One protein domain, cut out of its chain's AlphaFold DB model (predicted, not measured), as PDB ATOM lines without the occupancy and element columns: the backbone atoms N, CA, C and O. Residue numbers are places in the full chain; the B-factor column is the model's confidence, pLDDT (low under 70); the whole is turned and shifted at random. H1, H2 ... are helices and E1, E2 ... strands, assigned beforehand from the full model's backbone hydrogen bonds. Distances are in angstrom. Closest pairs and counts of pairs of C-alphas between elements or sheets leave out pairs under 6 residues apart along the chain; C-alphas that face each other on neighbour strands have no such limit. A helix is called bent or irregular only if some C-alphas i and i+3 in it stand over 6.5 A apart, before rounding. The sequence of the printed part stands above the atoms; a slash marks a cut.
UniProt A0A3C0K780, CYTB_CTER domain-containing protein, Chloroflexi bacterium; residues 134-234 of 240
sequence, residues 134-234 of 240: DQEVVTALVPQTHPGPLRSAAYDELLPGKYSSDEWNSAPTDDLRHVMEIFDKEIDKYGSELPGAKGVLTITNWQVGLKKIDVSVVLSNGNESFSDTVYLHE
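What this domain is: This is residues 134 to 234 of the 240 residues of the protein "CYTB_CTER domain-containing protein" of Chloroflexi bacterium (UniProt A0A3C0K780). A twisted sheet of four strands has helices over one face and the other face bare. H1 and H4 run side by side, opposite ways, over that face, H3 folds back beside H4 next to the sheet, and short H2 follows the loop after H1. The printed part has 101 residues, with four named helices and four named strands in the order H1 H2 E1 H3 H4 E2 E3 E4; the sheet's order is E1 - E2 - E3 - E4, all antiparallel. The class is mixed, and the whole is compact, with a radius of gyration of the C-alphas of 12.7 A and spans of 40 by 29 by 21 A.

How they stand to each other: H1, residues 134 to 141, is on the sheet of E1, residues 161 to 164, E2, residues 198 to 207, E3, residues 210 to 218, and E4, residues 224 to 233. Its height over the sheet is 8.0 A, and it lies over E3, only just along the strands at 29 degrees on the local plane; its closest C-alphas to E3 are Asp 134 and Val 217, 6.2 A. H2, residues 149 to 152, only grazes the sheet with residues 150 to 152. H1 and H2 touch only at the corner, and only just, with 3 pairs of C-alphas within 8 A, the closest Leu 141 and Pro 149, 5.5 A. E1 and E2 are antiparallel, with N 163 and O 201 2.8 A apart, within hydrogen-bond range. H3, residues 165 to 170, is irregular: C-alphas 166 and 169 are 8.1 A apart. It lies over none of the strands. H3 and H4, residues 174 to 189, form a helical hairpin and touch, the closest C-alphas being Ser 165 and Asp 184, 4.9 A. H4 lies over E1 and E2 at a height over the sheet of 9.5 A, on the same face as H1. H1 and H4 touch at a shallow tilt of 31 degrees, opposite ways, the closest C-alphas being Val 137 and Glu 186, 5.5 A. E2, E3 and E4 form a meander, each strand the antiparallel neighbour of the one before; N 202 and O 214 are 2.9 A apart, N 213 and O 230 2.8 A. Every O i to N i+4 pair is within range in H4, 3 of 4 in H1 and 0 of 2 in H3, where 2 of 3 O i to N i+3 pairs are; H2 is too short for an O i to N i+4 pair.

Where its parts are: H1 begins at C-alpha 134, (-31.499, 43.095, 0.600). From first to last C-alpha H4 measures 22.6 A, E2 27.8 A, E3 25.1 A and E4 26.2 A, ending at C-alpha 233, (-23.069, 60.324, -16.704).

The domain as a whole: The C-alphas of Ser 192 and Val 208, 41.3 A apart, are the two farthest apart. The printed part has no cut and no long link. Its mean pLDDT is 89.5, and no printed residue is under 70.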
ATOM      1  N   ASP A 134     -31.112  42.089   1.591       86.62
ATOM      2  CA  ASP A 134     -31.499  43.095   0.600       86.62
ATOM      3  C   ASP A 134     -30.410  44.156   0.356       86.62
ATOM      4  O   ASP A 134     -30.176  44.541  -0.791       86.62
ATOM      5  N   GLN A 135     -29.691  44.581   1.399       88.50
ATOM      6  CA  GLN A 135     -28.545  45.487   1.283       88.50
ATOM      7  C   GLN A 135     -27.362  44.828   0.574       88.50
ATOM      8  O   GLN A 135     -26.705  45.484  -0.234       88.50
ATOM      9  N   GLU A 136     -27.093  43.549   0.852       87.69
ATOM     10  CA  GLU A 136     -26.018  42.785   0.200       87.69
ATOM     11  C   GLU A 136     -26.221  42.707  -1.309       87.69
ATOM     12  O   GLU A 136     -25.317  43.013  -2.086       87.69
ATOM     13  N   VAL A 137     -27.441  42.363  -1.720       89.38
ATOM     14  CA  VAL A 137     -27.797  42.234  -3.132       89.38
ATOM     15  C   VAL A 137     -27.644  43.577  -3.858       89.38
ATOM     16  O   VAL A 137     -27.043  43.630  -4.930       89.38
ATOM     17  N   VAL A 138     -28.143  44.680  -3.287       89.69
ATOM     18  CA  VAL A 138     -28.000  46.005  -3.920       89.69
ATOM     19  C   VAL A 138     -26.537  46.454  -3.942       89.69
ATOM     20  O   VAL A 138     -26.069  46.957  -4.964       89.69
ATOM     21  N   THR A 139     -25.785  46.206  -2.867       88.69
ATOM     22  CA  THR A 139     -24.355  46.553  -2.779       88.69
ATOM     23  C   THR A 139     -23.510  45.770  -3.785       88.69
ATOM     24  O   THR A 139     -22.504  46.287  -4.267       88.69
ATOM     25  N   ALA A 140     -23.915  44.552  -4.156       87.44
ATOM     26  CA  ALA A 140     -23.235  43.779  -5.194       87.44
ATOM     27  C   ALA A 140     -23.313  44.456  -6.578       87.44
ATOM     28  O   ALA A 140     -22.351  44.408  -7.346       87.44
ATOM     29  N   LEU A 141     -24.429  45.126  -6.886       88.88
ATOM     30  CA  LEU A 141     -24.592  45.905  -8.120       88.88
ATOM     31  C   LEU A 141     -23.968  47.297  -8.015       88.88
ATOM     32  O   LEU A 141     -23.412  47.814  -8.991       88.88
ATOM     33  N   VAL A 142     -24.097  47.904  -6.838       89.19
ATOM     34  CA  VAL A 142     -23.703  49.281  -6.548       89.19
ATOM     35  C   VAL A 142     -22.852  49.308  -5.273       89.19
ATOM     36  O   VAL A 142     -23.319  49.681  -4.196       89.19
ATOM     37  N   PRO A 143     -21.574  48.922  -5.370       87.44
ATOM     38  CA  PRO A 143     -20.655  49.056  -4.266       87.44
ATOM     39  C   PRO A 143     -20.400  50.538  -3.990       87.44
ATOM     40  O   PRO A 143     -20.352  51.385  -4.886       87.44
ATOM     41  N   GLN A 144     -20.227  50.851  -2.712       84.38
ATOM     42  CA  GLN A 144     -20.073  52.233  -2.264       84.38
ATOM     43  C   GLN A 144     -18.666  52.788  -2.526       84.38
ATOM     44  O   GLN A 144     -18.494  53.997  -2.636       84.38
ATOM     45  N   THR A 145     -17.657  51.918  -2.621       82.44
ATOM     46  CA  THR A 145     -16.240  52.308  -2.692       82.44
ATOM     47  C   THR A 145     -15.677  52.336  -4.105       82.44
ATOM     48  O   THR A 145     -14.806  53.150  -4.393       82.44
ATOM     49  N   HIS A 146     -16.147  51.457  -4.985       81.75
ATOM     50  CA  HIS A 146     -15.656  51.325  -6.353       81.75
ATOM     51  C   HIS A 146     -16.818  51.330  -7.353       81.75
ATOM     52  O   HIS A 146     -17.975  51.168  -6.961       81.75
ATOM     53  N   PRO A 147     -16.551  51.519  -8.654       83.69
ATOM     54  CA  PRO A 147     -17.554  51.256  -9.672       83.69
ATOM     55  C   PRO A 147     -18.030  49.800  -9.577       83.69
ATOM     56  O   PRO A 147     -17.222  48.875  -9.475       83.69
ATOM     57  N   GLY A 148     -19.345  49.607  -9.518       85.12
ATOM     58  CA  GLY A 148     -19.961  48.285  -9.606       85.12
ATOM     59  C   GLY A 148     -20.312  47.908 -11.034       85.12
ATOM     60  O   GLY A 148     -20.193  48.753 -11.924       85.12
ATOM     61  N   PRO A 149     -20.856  46.696 -11.239       86.94
ATOM     62  CA  PRO A 149     -21.348  46.251 -12.542       86.94
ATOM     63  C   PRO A 149     -22.269  47.273 -13.218       86.94
ATOM     64  O   PRO A 149     -22.162  47.499 -14.417       86.94
ATOM     65  N   LEU A 150     -23.120  47.956 -12.441       87.12
ATOM     66  CA  LEU A 150     -24.029  48.971 -12.973       87.12
ATOM     67  C   LEU A 150     -23.310  50.229 -13.483       87.12
ATOM     68  O   LEU A 150     -23.758  50.838 -14.448       87.12
ATOM     69  N   ARG A 151     -22.221  50.643 -12.823       86.38
ATOM     70  CA  ARG A 151     -21.449  51.829 -13.224       86.38
ATOM     71  C   ARG A 151     -20.472  51.535 -14.357       86.38
ATOM     72  O   ARG A 151     -20.084  52.466 -15.044       86.38
ATOM     73  N   SER A 152     -20.077  50.277 -14.529       86.12
ATOM     74  CA  SER A 152     -19.189  49.847 -15.614       86.12
ATOM     75  C   SER A 152     -19.922  49.530 -16.920       86.12
ATOM     76  O   SER A 152     -19.262  49.388 -17.941       86.12
ATOM     77  N   ALA A 153     -21.253  49.417 -16.899       86.69
ATOM     78  CA  ALA A 153     -22.069  49.246 -18.097       86.69
ATOM     79  C   ALA A 153     -22.044  50.504 -18.983       86.69
ATOM     80  O   ALA A 153     -22.087  51.633 -18.480       86.69
ATOM     81  N   ALA A 154     -22.031  50.307 -20.300       87.69
ATOM     82  CA  ALA A 154     -22.026  51.384 -21.276       87.69
ATOM     83  C   ALA A 154     -23.275  52.261 -21.129       87.69
ATOM     84  O   ALA A 154     -24.412  51.774 -21.085       87.69
ATOM     85  N   TYR A 155     -23.067  53.581 -21.099       87.25
ATOM     86  CA  TYR A 155     -24.151  54.541 -20.910       87.25
ATOM     87  C   TYR A 155     -25.277  54.322 -21.928       87.25
ATOM     88  O   TYR A 155     -26.439  54.269 -21.533       87.25
ATOM     89  N   ASP A 156     -24.960  54.133 -23.210       88.38
ATOM     90  CA  ASP A 156     -25.947  53.962 -24.286       88.38
ATOM     91  C   ASP A 156     -26.756  52.664 -24.183       88.38
ATOM     92  O   ASP A 156     -27.907  52.616 -24.625       88.38
ATOM     93  N   GLU A 157     -26.198  51.635 -23.548       89.06
ATOM     94  CA  GLU A 157     -26.860  50.343 -23.385       89.06
ATOM     95  C   GLU A 157     -27.885  50.341 -22.247       89.06
ATOM     96  O   GLU A 157     -28.844  49.567 -22.267       89.06
ATOM     97  N   LEU A 158     -27.766  51.245 -21.276       89.44
ATOM     98  CA  LEU A 158     -28.739  51.375 -20.191       89.44
ATOM     99  C   LEU A 158     -29.966  52.176 -20.645       89.44
ATOM    100  O   LEU A 158     -30.090  53.376 -20.378       89.44
ATOM    101  N   LEU A 159     -30.875  51.528 -21.375       91.94
ATOM    102  CA  LEU A 159     -32.084  52.171 -21.894       91.94
ATOM    103  C   LEU A 159     -33.036  52.607 -20.760       91.94
ATOM    104  O   LEU A 159     -33.196  51.882 -19.781       91.94
ATOM    105  N   PRO A 160     -33.697  53.777 -20.865       92.69
ATOM    106  CA  PRO A 160     -34.705  54.197 -19.895       92.69
ATOM    107  C   PRO A 160     -35.891  53.234 -19.858       92.69
ATOM    108  O   PRO A 160     -36.470  52.900 -20.893       92.69
ATOM    109  N   GLY A 161     -36.294  52.834 -18.658       93.00
ATOM    110  CA  GLY A 161     -37.334  51.836 -18.464       93.00
ATOM    111  C   GLY A 161     -37.340  51.274 -17.051       93.00
ATOM    112  O   GLY A 161     -36.515  51.633 -16.212       93.00
ATOM    113  N   LYS A 162     -38.300  50.389 -16.791       93.06
ATOM    114  CA  LYS A 162     -38.383  49.613 -15.556       93.06
ATOM    115  C   LYS A 162     -38.122  48.155 -15.900       93.06
ATOM    116  O   LYS A 162     -38.860  47.585 -16.700       93.06
ATOM    117  N   TYR A 163     -37.096  47.583 -15.291       93.56
ATOM    118  CA  TYR A 163     -36.630  46.227 -15.546       93.56
ATOM    119  C   TYR A 163     -36.704  45.408 -14.265       93.56
ATOM    120  O   TYR A 163     -36.528  45.943 -13.168       93.56
ATOM    121  N   SER A 164     -37.002  44.124 -14.416       92.31
ATOM    122  CA  SER A 164     -37.127  43.172 -13.318       92.31
ATOM    123  C   SER A 164     -36.094  42.061 -13.498       92.31
ATOM    124  O   SER A 164     -35.856  41.622 -14.625       92.31
ATOM    125  N   SER A 165     -35.462  41.630 -12.405       90.75
ATOM    126  CA  SER A 165     -34.356  40.666 -12.431       90.75
ATOM    127  C   SER A 165     -34.775  39.295 -12.971       90.75
ATOM    128  O   SER A 165     -34.014  38.676 -13.697       90.75
ATOM    129  N   ASP A 166     -36.015  38.864 -12.729       89.88
ATOM    130  CA  ASP A 166     -36.571  37.594 -13.224       89.88
ATOM    131  C   ASP A 166     -36.733  37.545 -14.753       89.88
ATOM    132  O   ASP A 166     -36.768  36.472 -15.359       89.88
ATOM    133  N   GLU A 167     -36.802  38.711 -15.390       91.81
ATOM    134  CA  GLU A 167     -36.900  38.865 -16.839       91.81
ATOM    135  C   GLU A 167     -35.552  39.250 -17.468       91.81
ATOM    136  O   GLU A 167     -35.522  39.746 -18.598       91.81
ATOM    137  N   TRP A 168     -34.425  38.991 -16.787       90.94
ATOM    138  CA  TRP A 168     -33.083  39.380 -17.248       90.94
ATOM    139  C   TRP A 168     -32.794  38.955 -18.697       90.94
ATOM    140  O   TRP A 168     -32.245  39.735 -19.470       90.94
ATOM    141  N   ASN A 169     -33.240  37.762 -19.107       91.12
ATOM    142  CA  ASN A 169     -33.077  37.238 -20.472       91.12
ATOM    143  C   ASN A 169     -33.746  38.090 -21.562       91.12
ATOM    144  O   ASN A 169     -33.369  38.000 -22.728       91.12
ATOM    145  N   SER A 170     -34.759  38.874 -21.195       90.38
ATOM    146  CA  SER A 170     -35.514  39.740 -22.106       90.38
ATOM    147  C   SER A 170     -35.008  41.184 -22.101       90.38
ATOM    148  O   SER A 170     -35.619  42.045 -22.738       90.38
ATOM    149  N   ALA A 171     -33.908  41.470 -21.394       90.75
ATOM    150  CA  ALA A 171     -33.305  42.791 -21.403       90.75
ATOM    151  C   ALA A 171     -32.872  43.187 -22.834       90.75
ATOM    152  O   ALA A 171     -32.308  42.368 -23.564       90.75
ATOM    153  N   PRO A 172     -33.142  44.437 -23.253       89.19
ATOM    154  CA  PRO A 172     -32.965  44.885 -24.636       89.19
ATOM    155  C   PRO A 172     -31.505  44.997 -25.094       89.19
ATOM    156  O   PRO A 172     -31.257  45.024 -26.298       89.19
ATOM    157  N   THR A 173     -30.558  45.095 -24.164       91.69
ATOM    158  CA  THR A 173     -29.131  45.335 -24.424       91.69
ATOM    159  C   THR A 173     -28.272  44.339 -23.657       91.69
ATOM    160  O   THR A 173     -28.733  43.717 -22.693       91.69
ATOM    161  N   ASP A 174     -27.033  44.149 -24.107       90.75
ATOM    162  CA  ASP A 174     -26.157  43.106 -23.582       90.75
ATOM    163  C   ASP A 174     -25.669  43.439 -22.165       90.75
ATOM    164  O   ASP A 174     -25.760  42.578 -21.282       90.75
ATOM    165  N   ASP A 175     -25.271  44.686 -21.904       88.94
ATOM    166  CA  ASP A 175     -24.850  45.120 -20.568       88.94
ATOM    167  C   ASP A 175     -26.009  45.119 -19.568       88.94
ATOM    168  O   ASP A 175     -25.860  44.654 -18.436       88.94
ATOM    169  N   LEU A 176     -27.201  45.566 -19.975       90.31
ATOM    170  CA  LEU A 176     -28.375  45.519 -19.101       90.31
ATOM    171  C   LEU A 176     -28.756  44.073 -18.776       90.31
ATOM    172  O   LEU A 176     -29.082  43.773 -17.627       90.31
ATOM    173  N   ARG A 177     -28.668  43.162 -19.756       93.12
ATOM    174  CA  ARG A 177     -28.857  41.724 -19.527       93.12
ATOM    175  C   ARG A 177     -27.853  41.198 -18.508       93.12
ATOM    176  O   ARG A 177     -28.255  40.481 -17.599       93.12
ATOM    177  N   HIS A 178     -26.581  41.573 -18.631       92.00
ATOM    178  CA  HIS A 178     -25.533  41.129 -17.716       92.00
ATOM    179  C   HIS A 178     -25.735  41.653 -16.286       92.00
ATOM    180  O   HIS A 178     -25.674  40.880 -15.331       92.00
ATOM    181  N   VAL A 179     -26.046  42.942 -16.125       92.25
ATOM    182  CA  VAL A 179     -26.340  43.548 -14.814       92.25
ATOM    183  C   VAL A 179     -27.574  42.898 -14.175       92.25
ATOM    184  O   VAL A 179     -27.549  42.592 -12.983       92.25
ATOM    185  N   MET A 180     -28.639  42.649 -14.945       93.31
ATOM    186  CA  MET A 180     -29.848  41.980 -14.440       93.31
ATOM    187  C   MET A 180     -29.608  40.510 -14.097       93.31
ATOM    188  O   MET A 180     -30.128  40.043 -13.089       93.31
ATOM    189  N   GLU A 181     -28.775  39.803 -14.862       94.00
ATOM    190  CA  GLU A 181     -28.361  38.432 -14.547       94.00
ATOM    191  C   GLU A 181     -27.572  38.373 -13.228       94.00
ATOM    192  O   GLU A 181     -27.789  37.475 -12.416       94.00
ATOM    193  N   ILE A 182     -26.667  39.332 -12.990       92.94
ATOM    194  CA  ILE A 182     -25.951  39.449 -11.709       92.94
ATOM    195  C   ILE A 182     -26.942  39.711 -10.571       92.94
ATOM    196  O   ILE A 182     -26.838  39.085  -9.518       92.94
ATOM    197  N   PHE A 183     -27.916  40.599 -10.787       93.38
ATOM    198  CA  PHE A 183     -28.926  40.929  -9.781       93.38
ATOM    199  C   PHE A 183     -29.769  39.715  -9.397       93.38
ATOM    200  O   PHE A 183     -29.938  39.436  -8.213       93.38
ATOM    201  N   ASP A 184     -30.245  38.970 -10.394       93.69
ATOM    202  CA  ASP A 184     -31.036  37.753 -10.207       93.69
ATOM    203  C   ASP A 184     -30.245  36.687  -9.434       93.69
ATOM    204  O   ASP A 184     -30.711  36.169  -8.420       93.69
ATOM    205  N   LYS A 185     -28.984  36.456  -9.823       93.19
ATOM    206  CA  LYS A 185     -28.088  35.512  -9.135       93.19
ATOM    207  C   LYS A 185     -27.825  35.882  -7.678       93.19
ATOM    208  O   LYS A 185     -27.774  34.991  -6.828       93.19
ATOM    209  N   GLU A 186     -27.621  37.164  -7.376       91.25
ATOM    210  CA  GLU A 186     -27.412  37.600  -5.993       91.25
ATOM    211  C   GLU A 186     -28.702  37.473  -5.170       91.25
ATOM    212  O   GLU A 186     -28.635  37.026  -4.029       91.25
ATOM    213  N   ILE A 187     -29.883  37.751  -5.732       91.00
ATOM    214  CA  ILE A 187     -31.159  37.505  -5.034       91.00
ATOM    215  C   ILE A 187     -31.341  36.016  -4.733       91.00
ATOM    216  O   ILE A 187     -31.653  35.656  -3.595       91.00
ATOM    217  N   ASP A 188     -31.086  35.149  -5.714       91.12
ATOM    218  CA  ASP A 188     -31.207  33.697  -5.565       91.12
ATOM    219  C   ASP A 188     -30.277  33.141  -4.481       91.12
ATOM    220  O   ASP A 188     -30.667  32.272  -3.692       91.12
ATOM    221  N   LYS A 189     -29.056  33.679  -4.380       89.50
ATOM    222  CA  LYS A 189     -28.089  33.328  -3.330       89.50
ATOM    223  C   LYS A 189     -28.627  33.594  -1.921       89.50
ATOM    224  O   LYS A 189     -28.300  32.836  -1.007       89.50
ATOM    225  N   TYR A 190     -29.477  34.608  -1.754       87.81
ATOM    226  CA  TYR A 190     -30.154  34.932  -0.494       87.81
ATOM    227  C   TYR A 190     -31.634  34.508  -0.471       87.81
ATOM    228  O   TYR A 190     -32.387  34.953   0.396       87.81
ATOM    229  N   GLY A 191     -32.078  33.608  -1.357       84.25
ATOM    230  CA  GLY A 191     -33.492  33.230  -1.491       84.25
ATOM    231  C   GLY A 191     -34.139  32.636  -0.229       84.25
ATOM    232  O   GLY A 191     -35.360  32.687  -0.078       84.25
ATOM    233  N   SER A 192     -33.347  32.114   0.719       84.44
ATOM    234  CA  SER A 192     -33.842  31.693   2.040       84.44
ATOM    235  C   SER A 192     -34.233  32.861   2.949       84.44
ATOM    236  O   SER A 192     -35.110  32.703   3.796       84.44
ATOM    237  N   GLU A 193     -33.578  34.012   2.794       84.94
ATOM    238  CA  GLU A 193     -33.833  35.244   3.552       84.94
ATOM    239  C   GLU A 193     -34.791  36.184   2.803       84.94
ATOM    240  O   GLU A 193     -35.562  36.909   3.430       84.94
ATOM    241  N   LEU A 194     -34.798  36.116   1.467       85.06
ATOM    242  CA  LEU A 194     -35.614  36.928   0.562       85.06
ATOM    243  C   LEU A 194     -36.564  36.057  -0.293       85.06
ATOM    244  O   LEU A 194     -36.418  35.978  -1.515       85.06
ATOM    245  N   PRO A 195     -37.566  35.388   0.309       85.06
ATOM    246  CA  PRO A 195     -38.407  34.436  -0.408       85.06
ATOM    247  C   PRO A 195     -39.289  35.125  -1.461       85.06
ATOM    248  O   PRO A 195     -40.219  35.877  -1.143       85.06
ATOM    249  N   GLY A 196     -39.017  34.818  -2.732       84.38
ATOM    250  CA  GLY A 196     -39.747  35.360  -3.879       84.38
ATOM    251  C   GLY A 196     -39.547  36.864  -4.078       84.38
ATOM    252  O   GLY A 196     -40.428  37.514  -4.644       84.38
ATOM    253  N   ALA A 197     -38.446  37.418  -3.565       89.56
ATOM    254  CA  ALA A 197     -38.062  38.789  -3.856       89.56
ATOM    255  C   ALA A 197     -37.617  38.930  -5.317       89.56
ATOM    256  O   ALA A 197     -37.180  37.968  -5.944       89.56
ATOM    257  N   LYS A 198     -37.740  40.141  -5.849       91.69
ATOM    258  CA  LYS A 198     -37.311  40.503  -7.198       91.69
ATOM    259  C   LYS A 198     -36.525  41.798  -7.157       91.69
ATOM    260  O   LYS A 198     -36.864  42.718  -6.409       91.69
ATOM    261  N   GLY A 199     -35.495  41.867  -7.983       91.81
ATOM    262  CA  GLY A 199     -34.706  43.067  -8.176       91.81
ATOM    263  C   GLY A 199     -35.389  43.935  -9.211       91.81
ATOM    264  O   GLY A 199     -35.679  43.467 -10.307       91.81
ATOM    265  N   VAL A 200     -35.676  45.184  -8.877       93.75
ATOM    266  CA  VAL A 200     -36.295  46.138  -9.793       93.75
ATOM    267  C   VAL A 200     -35.328  47.283 -10.029       93.75
ATOM    268  O   VAL A 200     -34.918  47.973  -9.093       93.75
ATOM    269  N   LEU A 201     -34.996  47.495 -11.298       93.81
ATOM    270  CA  LEU A 201     -34.109  48.553 -11.754       93.81
ATOM    271  C   LEU A 201     -34.906  49.551 -12.598       93.81
ATOM    272  O   LEU A 201     -35.459  49.201 -13.641       93.81
ATOM    273  N   THR A 202     -34.992  50.795 -12.136       94.69
ATOM    274  CA  THR A 202     -35.709  51.871 -12.833       94.69
ATOM    275  C   THR A 202     -34.710  52.895 -13.355       94.69
ATOM    276  O   THR A 202     -34.099  53.620 -12.577       94.69
ATOM    277  N   ILE A 203     -34.554  52.965 -14.676       94.75
ATOM    278  CA  ILE A 203     -33.660  53.906 -15.356       94.75
ATOM    279  C   ILE A 203     -34.493  55.063 -15.895       94.75
ATOM    280  O   ILE A 203     -35.427  54.872 -16.676       94.75
ATOM    281  N   THR A 204     -34.123  56.283 -15.519       95.00
ATOM    282  CA  THR A 204     -34.747  57.511 -16.013       95.00
ATOM    283  C   THR A 204     -33.691  58.476 -16.538       95.00
ATOM    284  O   THR A 204     -32.618  58.626 -15.955       95.00
ATOM    285  N   ASN A 205     -34.001  59.157 -17.641       93.44
ATOM    286  CA  ASN A 205     -33.190  60.278 -18.104       93.44
ATOM    287  C   ASN A 205     -33.479  61.474 -17.195       93.44
ATOM    288  O   ASN A 205     -34.572  62.039 -17.247       93.44
ATOM    289  N   TRP A 206     -32.518  61.827 -16.344       92.12
ATOM    290  CA  TRP A 206     -32.683  62.889 -15.356       92.12
ATOM    291  C   TRP A 206     -32.300  64.251 -15.935       92.12
ATOM    292  O   TRP A 206     -33.037  65.226 -15.783       92.12
ATOM    293  N   GLN A 207     -31.163  64.311 -16.632       91.88
ATOM    294  CA  GLN A 207     -30.672  65.489 -17.352       91.88
ATOM    295  C   GLN A 207     -30.022  65.056 -18.675       91.88
ATOM    296  O   GLN A 207     -29.863  63.865 -18.944       91.88
ATOM    297  N   VAL A 208     -29.662  66.021 -19.525       89.75
ATOM    298  CA  VAL A 208     -28.883  65.742 -20.744       89.75
ATOM    299  C   VAL A 208     -27.559  65.095 -20.331       89.75
ATOM    300  O   VAL A 208     -26.853  65.664 -19.505       89.75
ATOM    301  N   GLY A 209     -27.266  63.906 -20.864       88.31
ATOM    302  CA  GLY A 209     -26.057  63.147 -20.525       88.31
ATOM    303  C   GLY A 209     -26.049  62.523 -19.121       88.31
ATOM    304  O   GLY A 209     -25.006  62.047 -18.696       88.31
ATOM    305  N   LEU A 210     -27.170  62.518 -18.380       92.31
ATOM    306  CA  LEU A 210     -27.235  61.974 -17.017       92.31
ATOM    307  C   LEU A 210     -28.471  61.094 -16.803       92.31
ATOM    308  O   LEU A 210     -29.619  61.558 -16.851       92.31
ATOM    309  N   LYS A 211     -28.223  59.832 -16.456       93.69
ATOM    310  CA  LYS A 211     -29.243  58.856 -16.064       93.69
ATOM    311  C   LYS A 211     -29.302  58.731 -14.549       93.69
ATOM    312  O   LYS A 211     -28.275  58.670 -13.877       93.69
ATOM    313  N   LYS A 212     -30.523  58.674 -14.020       94.44
ATOM    314  CA  LYS A 212     -30.814  58.285 -12.641       94.44
ATOM    315  C   LYS A 212     -31.316  56.847 -12.658       94.44
ATOM    316  O   LYS A 212     -32.283  56.546 -13.359       94.44
ATOM    317  N   ILE A 213     -30.649  55.990 -11.901       94.00
ATOM    318  CA  ILE A 213     -30.923  54.562 -11.816       94.00
ATOM    319  C   ILE A 213     -31.301  54.243 -10.376       94.00
ATOM    320  O   ILE A 213     -30.467  54.324  -9.479       94.00
ATOM    321  N   ASP A 214     -32.565  53.905 -10.159       93.88
ATOM    322  CA  ASP A 214     -33.073  53.467  -8.863       93.88
ATOM    323  C   ASP A 214     -33.044  51.933  -8.822       93.88
ATOM    324  O   ASP A 214     -33.704  51.268  -9.630       93.88
ATOM    325  N   VAL A 215     -32.244  51.376  -7.914       93.75
ATOM    326  CA  VAL A 215     -32.068  49.935  -7.701       93.75
ATOM    327  C   VAL A 215     -32.810  49.555  -6.432       93.75
ATOM    328  O   VAL A 215     -32.522  50.091  -5.368       93.75
ATOM    329  N   SER A 216     -33.767  48.638  -6.531       92.69
ATOM    330  CA  SER A 216     -34.637  48.276  -5.410       92.69
ATOM    331  C   SER A 216     -34.855  46.772  -5.324       92.69
ATOM    332  O   SER A 216     -34.907  46.082  -6.341       92.69
ATOM    333  N   VAL A 217     -34.995  46.258  -4.104       92.19
ATOM    334  CA  VAL A 217     -35.411  44.876  -3.843       92.19
ATOM    335  C   VAL A 217     -36.864  44.900  -3.390       92.19
ATOM    336  O   VAL A 217     -37.196  45.477  -2.352       92.19
ATOM    337  N   VAL A 218     -37.734  44.267  -4.171       91.00
ATOM    338  CA  VAL A 218     -39.173  44.184  -3.908       91.00
ATOM    339  C   VAL A 218     -39.506  42.776  -3.435       91.00
ATOM    340  O   VAL A 218     -39.205  41.795  -4.110       91.00
ATOM    341  N   LEU A 219     -40.132  42.665  -2.268       88.38
ATOM    342  CA  LEU A 219     -40.544  41.387  -1.689       88.38
ATOM    343  C   LEU A 219     -41.779  40.822  -2.407       88.38
ATOM    344  O   LEU A 219     -42.516  41.532  -3.091       88.38
ATOM    345  N   SER A 220     -42.075  39.541  -2.179       84.69
ATOM    346  CA  SER A 220     -43.238  38.854  -2.767       84.69
ATOM    347  C   SER A 220     -44.598  39.468  -2.402       84.69
ATOM    348  O   SER A 220     -45.578  39.273  -3.119       84.69
ATOM    349  N   ASN A 221     -44.673  40.245  -1.317       82.25
ATOM    350  CA  ASN A 221     -45.863  41.009  -0.924       82.25
ATOM    351  C   ASN A 221     -46.016  42.348  -1.680       82.25
ATOM    352  O   ASN A 221     -46.986  43.065  -1.439       82.25
ATOM    353  N   GLY A 222     -45.081  42.683  -2.573       75.75
ATOM    354  CA  GLY A 222     -45.055  43.928  -3.338       75.75
ATOM    355  C   GLY A 222     -44.456  45.126  -2.597       75.75
ATOM    356  O   GLY A 222     -44.403  46.209  -3.177       75.75
ATOM    357  N   ASN A 223     -43.999  44.957  -1.353       82.19
ATOM    358  CA  ASN A 223     -43.330  46.021  -0.609       82.19
ATOM    359  C   ASN A 223     -41.852  46.105  -0.991       82.19
ATOM    360  O   ASN A 223     -41.161  45.094  -1.116       82.19
ATOM    361  N   GLU A 224     -41.368  47.333  -1.114       80.44
ATOM    362  CA  GLU A 224     -39.952  47.644  -1.263       80.44
ATOM    363  C   GLU A 224     -39.236  47.434   0.079       80.44
ATOM    364  O   GLU A 224     -39.669  47.957   1.108       80.44
ATOM    365  N   SER A 225     -38.183  46.615   0.071       84.50
ATOM    366  CA  SER A 225     -37.382  46.301   1.261       84.50
ATOM    367  C   SER A 225     -36.239  47.296   1.424       84.50
ATOM    368  O   SER A 225     -36.086  47.929   2.468       84.50
ATOM    369  N   PHE A 226     -35.470  47.477   0.351       88.12
ATOM    370  CA  PHE A 226     -34.317  48.359   0.306       88.12
ATOM    371  C   PHE A 226     -34.166  48.942  -1.096       88.12
ATOM    372  O   PHE A 226     -34.437  48.259  -2.088       88.12
ATOM    373  N   SER A 227     -33.729  50.196  -1.160       89.50
ATOM    374  CA  SER A 227     -33.553  50.944  -2.398       89.50
ATOM    375  C   SER A 227     -32.316  51.823  -2.312       89.50
ATOM    376  O   SER A 227     -32.125  52.498  -1.298       89.50
ATOM    377  N   ASP A 228     -31.541  51.881  -3.386       90.31
ATOM    378  CA  ASP A 228     -30.452  52.837  -3.544       90.31
ATOM    379  C   ASP A 228     -30.528  53.522  -4.914       90.31
ATOM    380  O   ASP A 228     -31.002  52.947  -5.899       90.31
ATOM    381  N   THR A 229     -30.077  54.770  -4.974       91.69
ATOM    382  CA  THR A 229     -30.126  55.599  -6.179       91.69
ATOM    383  C   THR A 229     -28.717  55.884  -6.669       91.69
ATOM    384  O   THR A 229     -27.884  56.445  -5.958       91.69
ATOM    385  N   VAL A 230     -28.484  55.611  -7.948       90.69
ATOM    386  CA  VAL A 230     -27.217  55.870  -8.627       90.69
ATOM    387  C   VAL A 230     -27.417  56.856  -9.760       90.69
ATOM    388  O   VAL A 230     -28.424  56.841 -10.460       90.69
ATOM    389  N   TYR A 231     -26.414  57.697  -9.966       90.94
ATOM    390  CA  TYR A 231     -26.332  58.581 -11.114       90.94
ATOM    391  C   TYR A 231     -25.197  58.115 -12.026       90.94
ATOM    392  O   TYR A 231     -24.104  57.824 -11.536       90.94
ATOM    393  N   LEU A 232     -25.470  58.040 -13.329       90.50
ATOM    394  CA  LEU A 232     -24.500  57.666 -14.358       90.50
ATOM    395  C   LEU A 232     -24.466  58.741 -15.442       90.50
ATOM    396  O   LEU A 232     -25.508  59.074 -16.013       90.50
ATOM    397  N   HIS A 233     -23.281  59.286 -15.699       91.00
ATOM    398  CA  HIS A 233     -23.069  60.324 -16.704       91.00
ATOM    399  C   HIS A 233     -22.553  59.698 -18.007       91.00
ATOM    400  O   HIS A 233     -21.895  58.670 -17.971       91.00
ATOM    401  N   GLU A 234     -22.816  60.301 -19.160       88.00
ATOM    402  CA  GLU A 234     -22.319  59.802 -20.454       88.00
ATOM    403  C   GLU A 234     -20.781  59.737 -20.488       88.00
ATOM    404  O   GLU A 234     -20.204  58.740 -20.906       88.00
TER     405      GLU A 234